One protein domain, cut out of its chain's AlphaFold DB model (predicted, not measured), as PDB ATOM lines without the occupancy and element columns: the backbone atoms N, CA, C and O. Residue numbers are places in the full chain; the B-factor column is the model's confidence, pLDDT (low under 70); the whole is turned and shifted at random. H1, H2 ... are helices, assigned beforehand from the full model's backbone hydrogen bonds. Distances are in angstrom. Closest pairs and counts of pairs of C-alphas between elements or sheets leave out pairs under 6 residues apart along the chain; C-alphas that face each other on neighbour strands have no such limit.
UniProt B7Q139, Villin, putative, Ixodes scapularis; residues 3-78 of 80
ATOM      1  N   ASP A   3     262.064  96.658 233.739       71.00
ATOM      2  CA  ASP A   3     262.217  95.398 233.005       71.00
ATOM      3  C   ASP A   3     262.337  95.623 231.485       71.00
ATOM      4  O   ASP A   3     263.105  94.947 230.816       71.00
ATOM      5  N   TYR A   4     261.695  96.669 230.938       78.38
ATOM      6  CA  TYR A   4     261.733  96.958 229.492       78.38
ATOM      7  C   TYR A   4     263.151  97.209 228.959       78.38
ATOM      8  O   TYR A   4     263.488  96.784 227.862       78.38
ATOM      9  N   LEU A   5     263.983  97.911 229.735       80.19
ATOM     10  CA  LEU A   5     265.370  98.187 229.351       80.19
ATOM     11  C   LEU A   5     266.308  97.010 229.651       80.19
ATOM     12  O   LEU A   5     267.397  96.962 229.095       80.19
ATOM     13  N   GLN A   6     265.907  96.076 230.519       78.75
ATOM     14  CA  GLN A   6     266.689  94.865 230.788       78.75
ATOM     15  C   GLN A   6     266.571  93.853 229.647       78.75
ATOM     16  O   GLN A   6     267.555  93.189 229.331       78.75
ATOM     17  N   ASP A   7     265.402  93.787 229.009       78.31
ATOM     18  CA  ASP A   7     265.116  92.859 227.912       78.31
ATOM     19  C   ASP A   7     265.383  93.463 226.514       78.31
ATOM     20  O   ASP A   7     265.135  92.807 225.501       78.31
ATOM     21  N   ASP A   8     265.872  94.709 226.425       76.62
ATOM     22  CA  ASP A   8     266.134  95.384 225.146       76.62
ATOM     23  C   ASP A   8     267.373  94.790 224.441       76.62
ATOM     24  O   ASP A   8     268.500  94.974 224.913       76.62
ATOM     25  N   PRO A   9     267.220  94.156 223.260       79.88
ATOM     26  CA  PRO A   9     268.341  93.588 222.507       79.88
ATOM     27  C   PRO A   9     269.314  94.654 221.983       79.88
ATOM     28  O   PRO A   9     270.416  94.328 221.548       79.88
ATOM     29  N   SER A  10     268.911  95.927 222.013       78.25
ATOM     30  CA  SER A  10     269.710  97.068 221.564       78.25
ATOM     31  C   SER A  10     270.656  97.607 222.649       78.25
ATOM     32  O   SER A  10     271.400  98.548 222.371       78.25
ATOM     33  N   CYS A  11     270.640  97.026 223.862       73.56
ATOM     34  CA  CYS A  11     271.468  97.410 225.013       73.56
ATOM     35  C   CYS A  11     271.440  98.915 225.320       73.56
ATOM     36  O   CYS A  11     272.485  99.543 225.521       73.56
ATOM     37  N   ARG A  12     270.254  99.531 225.348       80.75
ATOM     38  CA  ARG A  12     270.150 100.922 225.802       80.75
ATOM     39  C   ARG A  12     270.478 101.049 227.288       80.75
ATOM     40  O   ARG A  12     270.178 100.173 228.092       80.75
ATOM     41  N   ASP A  13     271.084 102.177 227.647       82.88
ATOM     42  CA  ASP A  13     271.444 102.475 229.030       82.88
ATOM     43  C   ASP A  13     270.205 102.504 229.941       82.88
ATOM     44  O   ASP A  13     269.162 103.046 229.563       82.88
ATOM     45  N   LEU A  14     270.336 101.972 231.161       81.69
ATOM     46  CA  LEU A  14     269.250 101.903 232.147       81.69
ATOM     47  C   LEU A  14     268.783 103.288 232.635       81.69
ATOM     48  O   LEU A  14     267.692 103.400 233.194       81.69
ATOM     49  N   GLY A  15     269.586 104.337 232.435       83.25
ATOM     50  CA  GLY A  15     269.226 105.733 232.677       83.25
ATOM     51  C   GLY A  15     268.425 106.375 231.540       83.25
ATOM     52  O   GLY A  15     267.976 107.515 231.685       83.25
ATOM     53  N   THR A  16     268.211 105.671 230.422       85.44
ATOM     54  CA  THR A  16     267.410 106.177 229.301       85.44
ATOM     55  C   THR A  16     265.961 106.395 229.752       85.44
ATOM     56  O   THR A  16     265.323 105.459 230.239       85.44
ATOM     57  N   PRO A  17     265.392 107.602 229.581       83.06
ATOM     58  CA  PRO A  17     264.018 107.857 229.983       83.06
ATOM     59  C   PRO A  17     263.041 107.021 229.148       83.06
ATOM     60  O   PRO A  17     263.041 107.077 227.919       83.06
ATOM     61  N   VAL A  18     262.176 106.269 229.832       83.56
ATOM     62  CA  VAL A  18     261.072 105.513 229.226       83.56
ATOM     63  C   VAL A  18     259.780 106.294 229.414       83.56
ATOM     64  O   VAL A  18     259.415 106.637 230.540       83.56
ATOM     65  N   ILE A  19     259.077 106.559 228.313       79.94
ATOM     66  CA  ILE A  19     257.828 107.324 228.301       79.94
ATOM     67  C   ILE A  19     256.708 106.416 227.798       79.94
ATOM     68  O   ILE A  19     256.859 105.748 226.779       79.94
ATOM     69  N   TRP A  20     255.582 106.407 228.507       78.81
ATOM     70  CA  TRP A  20     254.390 105.654 228.123       78.81
ATOM     71  C   TRP A  20     253.390 106.599 227.469       78.81
ATOM     72  O   TRP A  20     252.996 107.599 228.069       78.81
ATOM     73  N   VAL A  21     252.964 106.267 226.255       78.62
ATOM     74  CA  VAL A  21     251.954 107.020 225.511       78.62
ATOM     75  C   VAL A  21     250.751 106.108 225.312       78.62
ATOM     76  O   VAL A  21     250.907 104.950 224.935       78.62
ATOM     77  N   LYS A  22     249.553 106.611 225.620       74.88
ATOM     78  CA  LYS A  22     248.311 105.882 225.346       74.88
ATOM     79  C   LYS A  22     247.901 106.100 223.895       74.88
ATOM     80  O   LYS A  22     248.041 107.210 223.387       74.88
ATOM     81  N   GLN A  23     247.352 105.056 223.282       72.38
ATOM     82  CA  GLN A  23     246.798 105.119 221.935       72.38
ATOM     83  C   GLN A  23     245.753 106.243 221.819       72.38
ATOM     84  O   GLN A  23     244.898 106.397 222.693       72.38
ATOM     85  N   GLY A  24     245.833 107.045 220.756       72.88
ATOM     86  CA  GLY A  24     244.948 108.189 220.502       72.88
ATOM     87  C   GLY A  24     245.261 109.452 221.318       72.88
ATOM     88  O   GLY A  24     244.537 110.443 221.207       72.88
ATOM     89  N   LEU A  25     246.306 109.425 222.151       78.62
ATOM     90  CA  LEU A  25     246.837 110.570 222.902       78.62
ATOM     91  C   LEU A  25     248.318 110.813 222.571       78.62
ATOM     92  O   LEU A  25     249.077 111.324 223.398       78.62
ATOM     93  N   GLU A  26     248.741 110.427 221.369       84.12
ATOM     94  CA  GLU A  26     250.109 110.599 220.913       84.12
ATOM     95  C   GLU A  26     250.434 112.087 220.736       84.12
ATOM     96  O   GLU A  26     249.712 112.812 220.043       84.12
ATOM     97  N   PRO A  27     251.520 112.585 221.353       83.38
ATOM     98  CA  PRO A  27     251.858 113.988 221.225       83.38
ATOM     99  C   PRO A  27     252.305 114.306 219.784       83.38
ATOM    100  O   PRO A  27     252.901 113.455 219.121       83.38
ATOM    101  N   PRO A  28     252.062 115.531 219.274       78.50
ATOM    102  CA  PRO A  28     252.345 115.879 217.874       78.50
ATOM    103  C   PRO A  28     253.809 115.700 217.463       78.50
ATOM    104  O   PRO A  28     254.113 115.432 216.304       78.50
ATOM    105  N   ASN A  29     254.728 115.836 218.422       83.38
ATOM    106  CA  ASN A  29     256.141 115.566 218.195       83.38
ATOM    107  C   ASN A  29     256.420 114.075 217.961       83.38
ATOM    108  O   ASN A  29     257.365 113.773 217.256       83.38
ATOM    109  N   PHE A  30     255.620 113.155 218.506       80.69
ATOM    110  CA  PHE A  30     255.762 111.715 218.306       80.69
ATOM    111  C   PHE A  30     255.221 111.285 216.940       80.69
ATOM    112  O   PHE A  30     255.947 110.667 216.164       80.69
ATOM    113  N   THR A  31     253.983 111.658 216.609       79.19
ATOM    114  CA  THR A  31     253.361 111.294 215.323       79.19
ATOM    115  C   THR A  31     254.079 111.931 214.133       79.19
ATOM    116  O   THR A  31     254.212 111.299 213.090       79.19
ATOM    117  N   GLY A  32     254.636 113.134 214.302       77.62
ATOM    118  CA  GLY A  32     255.413 113.820 213.268       77.62
ATOM    119  C   GLY A  32     256.707 113.111 212.838       77.62
ATOM    120  O   GLY A  32     257.182 113.366 211.734       77.62
ATOM    121  N   PHE A  33     257.269 112.205 213.651       78.75
ATOM    122  CA  PHE A  33     258.436 111.398 213.254       78.75
ATOM    123  C   PHE A  33     258.084 110.238 212.314       78.75
ATOM    124  O   PHE A  33     258.975 109.662 211.690       78.75
ATOM    125  N   PHE A  34     256.799 109.911 212.185       75.50
ATOM    126  CA  PHE A  34     256.309 108.818 211.358       75.50
ATOM    127  C   PHE A  34     255.377 109.397 210.291       75.50
ATOM    128  O   PHE A  34     254.181 109.567 210.501       75.50
ATOM    129  N   THR A  35     255.923 109.703 209.113       67.56
ATOM    130  CA  THR A  35     255.181 110.347 208.012       67.56
ATOM    131  C   THR A  35     253.987 109.533 207.501       67.56
ATOM    132  O   THR A  35     253.081 110.103 206.901       67.56
ATOM    133  N   SER A  36     253.962 108.224 207.765       69.12
ATOM    134  CA  SER A  36     252.865 107.305 207.433       69.12
ATOM    135  C   SER A  36     251.973 106.954 208.635       69.12
ATOM    136  O   SER A  36     251.286 105.935 208.602       69.12
ATOM    137  N   TRP A  37     252.016 107.730 209.725       69.62
ATOM    138  CA  TRP A  37     251.218 107.463 210.924       69.62
ATOM    139  C   TRP A  37     249.729 107.697 210.664       69.62
ATOM    140  O   TRP A  37     249.235 108.826 210.696       69.62
ATOM    141  N   ASP A  38     249.009 106.610 210.408       67.50
ATOM    142  CA  ASP A  38     247.569 106.632 210.209       67.50
ATOM    143  C   ASP A  38     246.849 106.475 211.559       67.50
ATOM    144  O   ASP A  38     246.768 105.393 212.142       67.50
ATOM    145  N   ASN A  39     246.309 107.587 212.067       66.00
ATOM    146  CA  ASN A  39     245.499 107.606 213.291       66.00
ATOM    147  C   ASN A  39     244.197 106.788 213.154       66.00
ATOM    148  O   ASN A  39     243.569 106.443 214.157       66.00
ATOM    149  N   ASP A  40     243.812 106.461 211.921       65.19
ATOM    150  CA  ASP A  40     242.654 105.658 211.561       65.19
ATOM    151  C   ASP A  40     243.043 104.256 211.070       65.19
ATOM    152  O   ASP A  40     242.158 103.483 210.700       65.19
ATOM    153  N   PHE A  41     244.322 103.868 211.171       62.88
ATOM    154  CA  PHE A  41     244.802 102.522 210.834       62.88
ATOM    155  C   PHE A  41     243.935 101.447 211.506       62.88
ATOM    156  O   PHE A  41     243.456 100.498 210.899       62.88
ATOM    157  N   TRP A  42     243.585 101.648 212.771       55.97
ATOM    158  CA  TRP A  42     242.756 100.692 213.505       55.97
ATOM    159  C   TRP A  42     241.251 100.804 213.210       55.97
ATOM    160  O   TRP A  42     240.481  99.943 213.625       55.97
ATOM    161  N   LYS A  43     240.812 101.852 212.502       59.19
ATOM    162  CA  LYS A  43     239.432 101.999 212.006       59.19
ATOM    163  C   LYS A  43     239.236 101.359 210.633       59.19
ATOM    164  O   LYS A  43     238.119 100.956 210.338       59.19
ATOM    165  N   LEU A  44     240.286 101.303 209.811       58.56
ATOM    166  CA  LEU A  44     240.211 100.878 208.409       58.56
ATOM    167  C   LEU A  44     240.634  99.422 208.167       58.56
ATOM    168  O   LEU A  44     240.284  98.869 207.131       58.56
ATOM    169  N   TYR A  45     241.367  98.796 209.093       62.72
ATOM    170  CA  TYR A  45     241.993  97.489 208.844       62.72
ATOM    171  C   TYR A  45     241.314  96.286 209.507       62.72
ATOM    172  O   TYR A  45     241.714  95.156 209.233       62.72
ATOM    173  N   LEU A  46     240.282  96.480 210.334       71.12
ATOM    174  CA  LEU A  46     239.465  95.351 210.780       71.12
ATOM    175  C   LEU A  46     238.530  94.953 209.642       71.12
ATOM    176  O   LEU A  46     237.586  95.677 209.332       71.12
ATOM    177  N   ASN A  47     238.798  93.804 209.026       78.62
ATOM    178  CA  ASN A  47     237.811  93.169 208.161       78.62
ATOM    179  C   ASN A  47     236.606  92.693 208.995       78.62
ATOM    180  O   ASN A  47     236.682  92.603 210.224       78.62
ATOM    181  N   ASP A  48     235.501  92.375 208.323       80.38
ATOM    182  CA  ASP A  48     234.239  92.035 208.988       80.38
ATOM    183  C   ASP A  48     234.378  90.856 209.966       80.38
ATOM    184  O   ASP A  48     233.816  90.895 211.062       80.38
ATOM    185  N   GLU A  49     235.177  89.836 209.627       83.00
ATOM    186  CA  GLU A  49     235.421  88.685 210.507       83.00
ATOM    187  C   GLU A  49     236.190  89.072 211.771       83.00
ATOM    188  O   GLU A  49     235.849  88.634 212.871       83.00
ATOM    189  N   GLU A  50     237.221  89.909 211.652       83.25
ATOM    190  CA  GLU A  50     237.971  90.382 212.812       83.25
ATOM    191  C   GLU A  50     237.149  91.335 213.674       83.25
ATOM    192  O   GLU A  50     237.222  91.258 214.903       83.25
ATOM    193  N   PHE A  51     236.327  92.183 213.056       84.88
ATOM    194  CA  PHE A  51     235.409  93.057 213.778       84.88
ATOM    195  C   PHE A  51     234.388  92.235 214.577       84.88
ATOM    196  O   PHE A  51     234.228  92.452 215.782       84.88
ATOM    197  N   LEU A  52     233.782  91.225 213.945       86.38
ATOM    198  CA  LEU A  52     232.899  90.258 214.598       86.38
ATOM    199  C   LEU A  52     233.616  89.513 215.726       86.38
ATOM    200  O   LEU A  52     233.062  89.359 216.812       86.38
ATOM    201  N   ARG A  53     234.862  89.080 215.519       85.94
ATOM    202  CA  ARG A  53     235.643  88.372 216.544       85.94
ATOM    203  C   ARG A  53     235.916  89.248 217.768       85.94
ATOM    204  O   ARG A  53     235.837  88.759 218.891       85.94
ATOM    205  N   ILE A  54     236.249  90.519 217.559       84.50
ATOM    206  CA  ILE A  54     236.652  91.446 218.625       84.50
ATOM    207  C   ILE A  54     235.441  91.996 219.381       84.50
ATOM    208  O   ILE A  54     235.437  92.020 220.610       84.50
ATOM    209  N   PHE A  55     234.414  92.441 218.659       85.06
ATOM    210  CA  PHE A  55     233.256  93.112 219.250       85.06
ATOM    211  C   PHE A  55     232.060  92.187 219.467       85.06
ATOM    212  O   PHE A  55     231.101  92.589 220.128       85.06
ATOM    213  N   SER A  56     232.111  90.961 218.934       87.62
ATOM    214  CA  SER A  56     231.003  89.997 218.962       87.62
ATOM    215  C   SER A  56     229.699  90.564 218.385       87.62
ATOM    216  O   SER A  56     228.616  90.175 218.815       87.62
ATOM    217  N   MET A  57     229.803  91.502 217.439       86.44
ATOM    218  CA  MET A  57     228.681  92.142 216.745       86.44
ATOM    219  C   MET A  57     229.114  92.644 215.371       86.44
ATOM    220  O   MET A  57     230.308  92.854 215.138       86.44
ATOM    221  N   ALA A  58     228.147  92.847 214.480       88.12
ATOM    222  CA  ALA A  58     228.411  93.393 213.156       88.12
ATOM    223  C   ALA A  58     228.740  94.894 213.223       88.12
ATOM    224  O   ALA A  58     228.360  95.602 214.165       88.12
ATOM    225  N   TYR A  59     229.433  95.399 212.202       84.44
ATOM    226  CA  TYR A  59     229.775  96.818 212.122       84.44
ATOM    227  C   TYR A  59     228.526  97.712 212.053       84.44
ATOM    228  O   TYR A  59     228.507  98.766 212.690       84.44
ATOM    229  N   GLU A  60     227.452  97.295 211.367       86.38
ATOM    230  CA  GLU A  60     226.225  98.103 211.294       86.38
ATOM    231  C   GLU A  60     225.541  98.239 212.659       86.38
ATOM    232  O   GLU A  60     225.061  99.316 213.024       86.38
ATOM    233  N   GLU A  61     225.540  97.161 213.446       87.38
ATOM    234  CA  GLU A  61     225.011  97.173 214.809       87.38
ATOM    235  C   GLU A  61     225.844  98.080 215.706       87.38
ATOM    236  O   GLU A  61     225.285  98.879 216.462       87.38
ATOM    237  N   PHE A  62     227.174  98.003 215.589       87.56
ATOM    238  CA  PHE A  62     228.089  98.893 216.289       87.56
ATOM    239  C   PHE A  62     227.828 100.355 215.922       87.56
ATOM    240  O   PHE A  62     227.758 101.201 216.817       87.56
ATOM    241  N   GLU A  63     227.637 100.664 214.635       85.81
ATOM    242  CA  GLU A  63     227.403 102.022 214.149       85.81
ATOM    243  C   GLU A  63     226.095 102.636 214.663       85.81
ATOM    244  O   GLU A  63     226.064 103.833 214.970       85.81
ATOM    245  N   GLY A  64     225.060 101.817 214.864       89.12
ATOM    246  CA  GLY A  64     223.789 102.228 215.461       89.12
ATOM    247  C   GLY A  64     223.852 102.555 216.959       89.12
ATOM    248  O   GLY A  64     222.896 103.106 217.510       89.12
ATOM    249  N   LEU A  65     224.956 102.244 217.652       89.44
ATOM    250  CA  LEU A  65     225.062 102.473 219.092       89.44
ATOM    251  C   LEU A  65     225.305 103.951 219.445       89.44
ATOM    252  O   LEU A  65     226.038 104.668 218.755       89.44
ATOM    253  N   PRO A  66     224.797 104.412 220.605       93.50
ATOM    254  CA  PRO A  66     225.171 105.707 221.154       93.50
ATOM    255  C   PRO A  66     226.690 105.847 221.323       93.50
ATOM    256  O   PRO A  66     227.376 104.898 221.711       93.50
ATOM    257  N   LYS A  67     227.216 107.064 221.128       86.38
ATOM    258  CA  LYS A  67     228.665 107.355 221.197       86.38
ATOM    259  C   LYS A  67     229.337 106.844 222.479       86.38
ATOM    260  O   LYS A  67     230.452 106.335 222.416       86.38
ATOM    261  N   TRP A  68     228.663 106.947 223.627       89.25
ATOM    262  CA  TRP A  68     229.195 106.473 224.909       89.25
ATOM    263  C   TRP A  68     229.412 104.954 224.930       89.25
ATOM    264  O   TRP A  68     230.405 104.487 225.477       89.25
ATOM    265  N   LYS A  69     228.532 104.189 224.274       89.69
ATOM    266  CA  LYS A  69     228.604 102.726 224.216       89.69
ATOM    267  C   LYS A  69     229.652 102.255 223.209       89.69
ATOM    268  O   LYS A  69     230.381 101.314 223.497       89.69
ATOM    269  N   LYS A  70     229.806 102.969 222.084       88.44
ATOM    270  CA  LYS A  70     230.934 102.769 221.158       88.44
ATOM    271  C   LYS A  70     232.280 102.953 221.874       88.44
ATOM    272  O   LYS A  70     233.180 102.143 221.694       88.44
ATOM    273  N   LEU A  71     232.414 104.003 222.690       83.06
ATOM    274  CA  LEU A  71     233.631 104.273 223.470       83.06
ATOM    275  C   LEU A  71     233.901 103.198 224.526       83.06
ATOM    276  O   LEU A  71     235.041 102.771 224.670       83.06
ATOM    277  N   ASP A  72     232.870 102.760 225.246       88.69
ATOM    278  CA  ASP A  72     232.993 101.709 226.259       88.69
ATOM    279  C   ASP A  72     233.447 100.374 225.653       88.69
ATOM    280  O   ASP A  72     234.424  99.782 226.106       88.69
ATOM    281  N   LEU A  73     232.817  99.954 224.551       87.69
ATOM    282  CA  LEU A  73     233.193  98.736 223.829       87.69
ATOM    283  C   LEU A  73     234.628  98.800 223.312       87.69
ATOM    284  O   LEU A  73     235.381  97.845 223.474       87.69
ATOM    285  N   LYS A  74     235.023  99.939 222.742       83.31
ATOM    286  CA  LYS A  74     236.382 100.152 222.250       83.31
ATOM    287  C   LYS A  74     237.429 100.099 223.375       83.31
ATOM    288  O   LYS A  74     238.474  99.487 223.188       83.31
ATOM    289  N   LYS A  75     237.131 100.641 224.561       82.31
ATOM    290  CA  LYS A  75     237.987 100.486 225.756       82.31
ATOM    291  C   LYS A  75     238.044  99.039 226.242       82.31
ATOM    292  O   LYS A  75     239.106  98.549 226.607       82.31
ATOM    293  N   LYS A  76     236.909  98.333 226.227       83.75
ATOM    294  CA  LYS A  76     236.805  96.943 226.693       83.75
ATOM    295  C   LYS A  76     237.675  95.982 225.881       83.75
ATOM    296  O   LYS A  76     238.219  95.041 226.446       83.75
ATOM    297  N   VAL A  77     237.810  96.227 224.581       81.31
ATOM    298  CA  VAL A  77     238.654  95.420 223.686       81.31
ATOM    299  C   VAL A  77     240.094  95.940 223.583       81.31
ATOM    300  O   VAL A  77     240.873  95.423 222.791       81.31
ATOM    301  N   GLY A  78     240.460  96.953 224.378       69.38
ATOM    302  CA  GLY A  78     241.820  97.491 224.426       69.38
ATOM    303  C   GLY A  78     242.216  98.342 223.220       69.38
ATOM    304  O   GLY A  78     243.404  98.492 222.961       69.38
TER     305      GLY A  78
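Overview. This is residues 3 to 78 of the 80 residues of the protein "Villin, putative" of Ixodes scapularis (UniProt B7Q139). H4, H5 and H6 form a small, loose helical head at one end of an open, elongated trail of chain, with H6, the longest helix, about perpendicular to H4. Tiny H1 lies at the other end, with the long unnamed stretch of residues 7 to 27 leading from it to H2; H2 and H3, each four residues, lie along the way to the head. The printed part has 76 residues with six named helices, H1 to H6 in chain order, and no named strand; the class is all helix, though under half of the residues, 35 of 76, are in named elements. The whole is only just extended, close to loose, with a radius of gyration of the C-alphas of 17.3 A and spans of 49 by 26 by 23 A.

Along the chain. H6, residues 67 to 76, is 14.3 A long from C-alpha 67 at (228.665, 107.355, 221.197) to C-alpha 76 at (236.805, 96.943, 226.693). H4, residues 48 to 55, is 10.4 A long, and H5, residues 59 to 63, measures 6.1 A. The shortest helices are H3, residues 41 to 44, at 5.4 A, H2, residues 28 to 31, at 5.3 A, and H1, residues 3 to 6, at 5.0 A. H1 begins with C-alpha 3 at (262.217, 95.398, 233.005).

Arrangement. H6 is close to H4 but not clearly touching it: their closest C-alphas, of Phe 55 and Leu 73, are 7.3 A apart. Their lines are about perpendicular, at 84 degrees. H6 is also close to H5 but not clearly touching it, the closest C-alphas being those of Phe 62 and Lys 70, at 6.8 A. H4 and H5 only just touch, with 3 pairs of C-alphas within 8 A, the closest those of Phe 51 and Tyr 59, at 7.0 A. H3 is apart from H4, H5 and H6; H2 and H1 are each apart from the other five helices. In H4, H5 and H6 every O i to N i+4 pair is within hydrogen-bond range. H1, H2 and H3 are too short for such a pair; the one O i to N i+3 pair is within range in H1 and in H3, but not in H2.

Size, cuts and confidence. The two C-alphas farthest apart, those of Asp 13 and Gly 64, are 49.5 A apart. The printed part, residues 3 to 78, has no cut. The link from H1 to H2 is long, at 21 residues; that from H2 to H3 is short, and the other three are tight. Residues 7 to 12, 32 to 38 and 63 to 69, of which 67 to 69 belong to H6, stand free. The mean pLDDT of the printed part is 79.5; residues 35 to 45 and residue 78 are under 70.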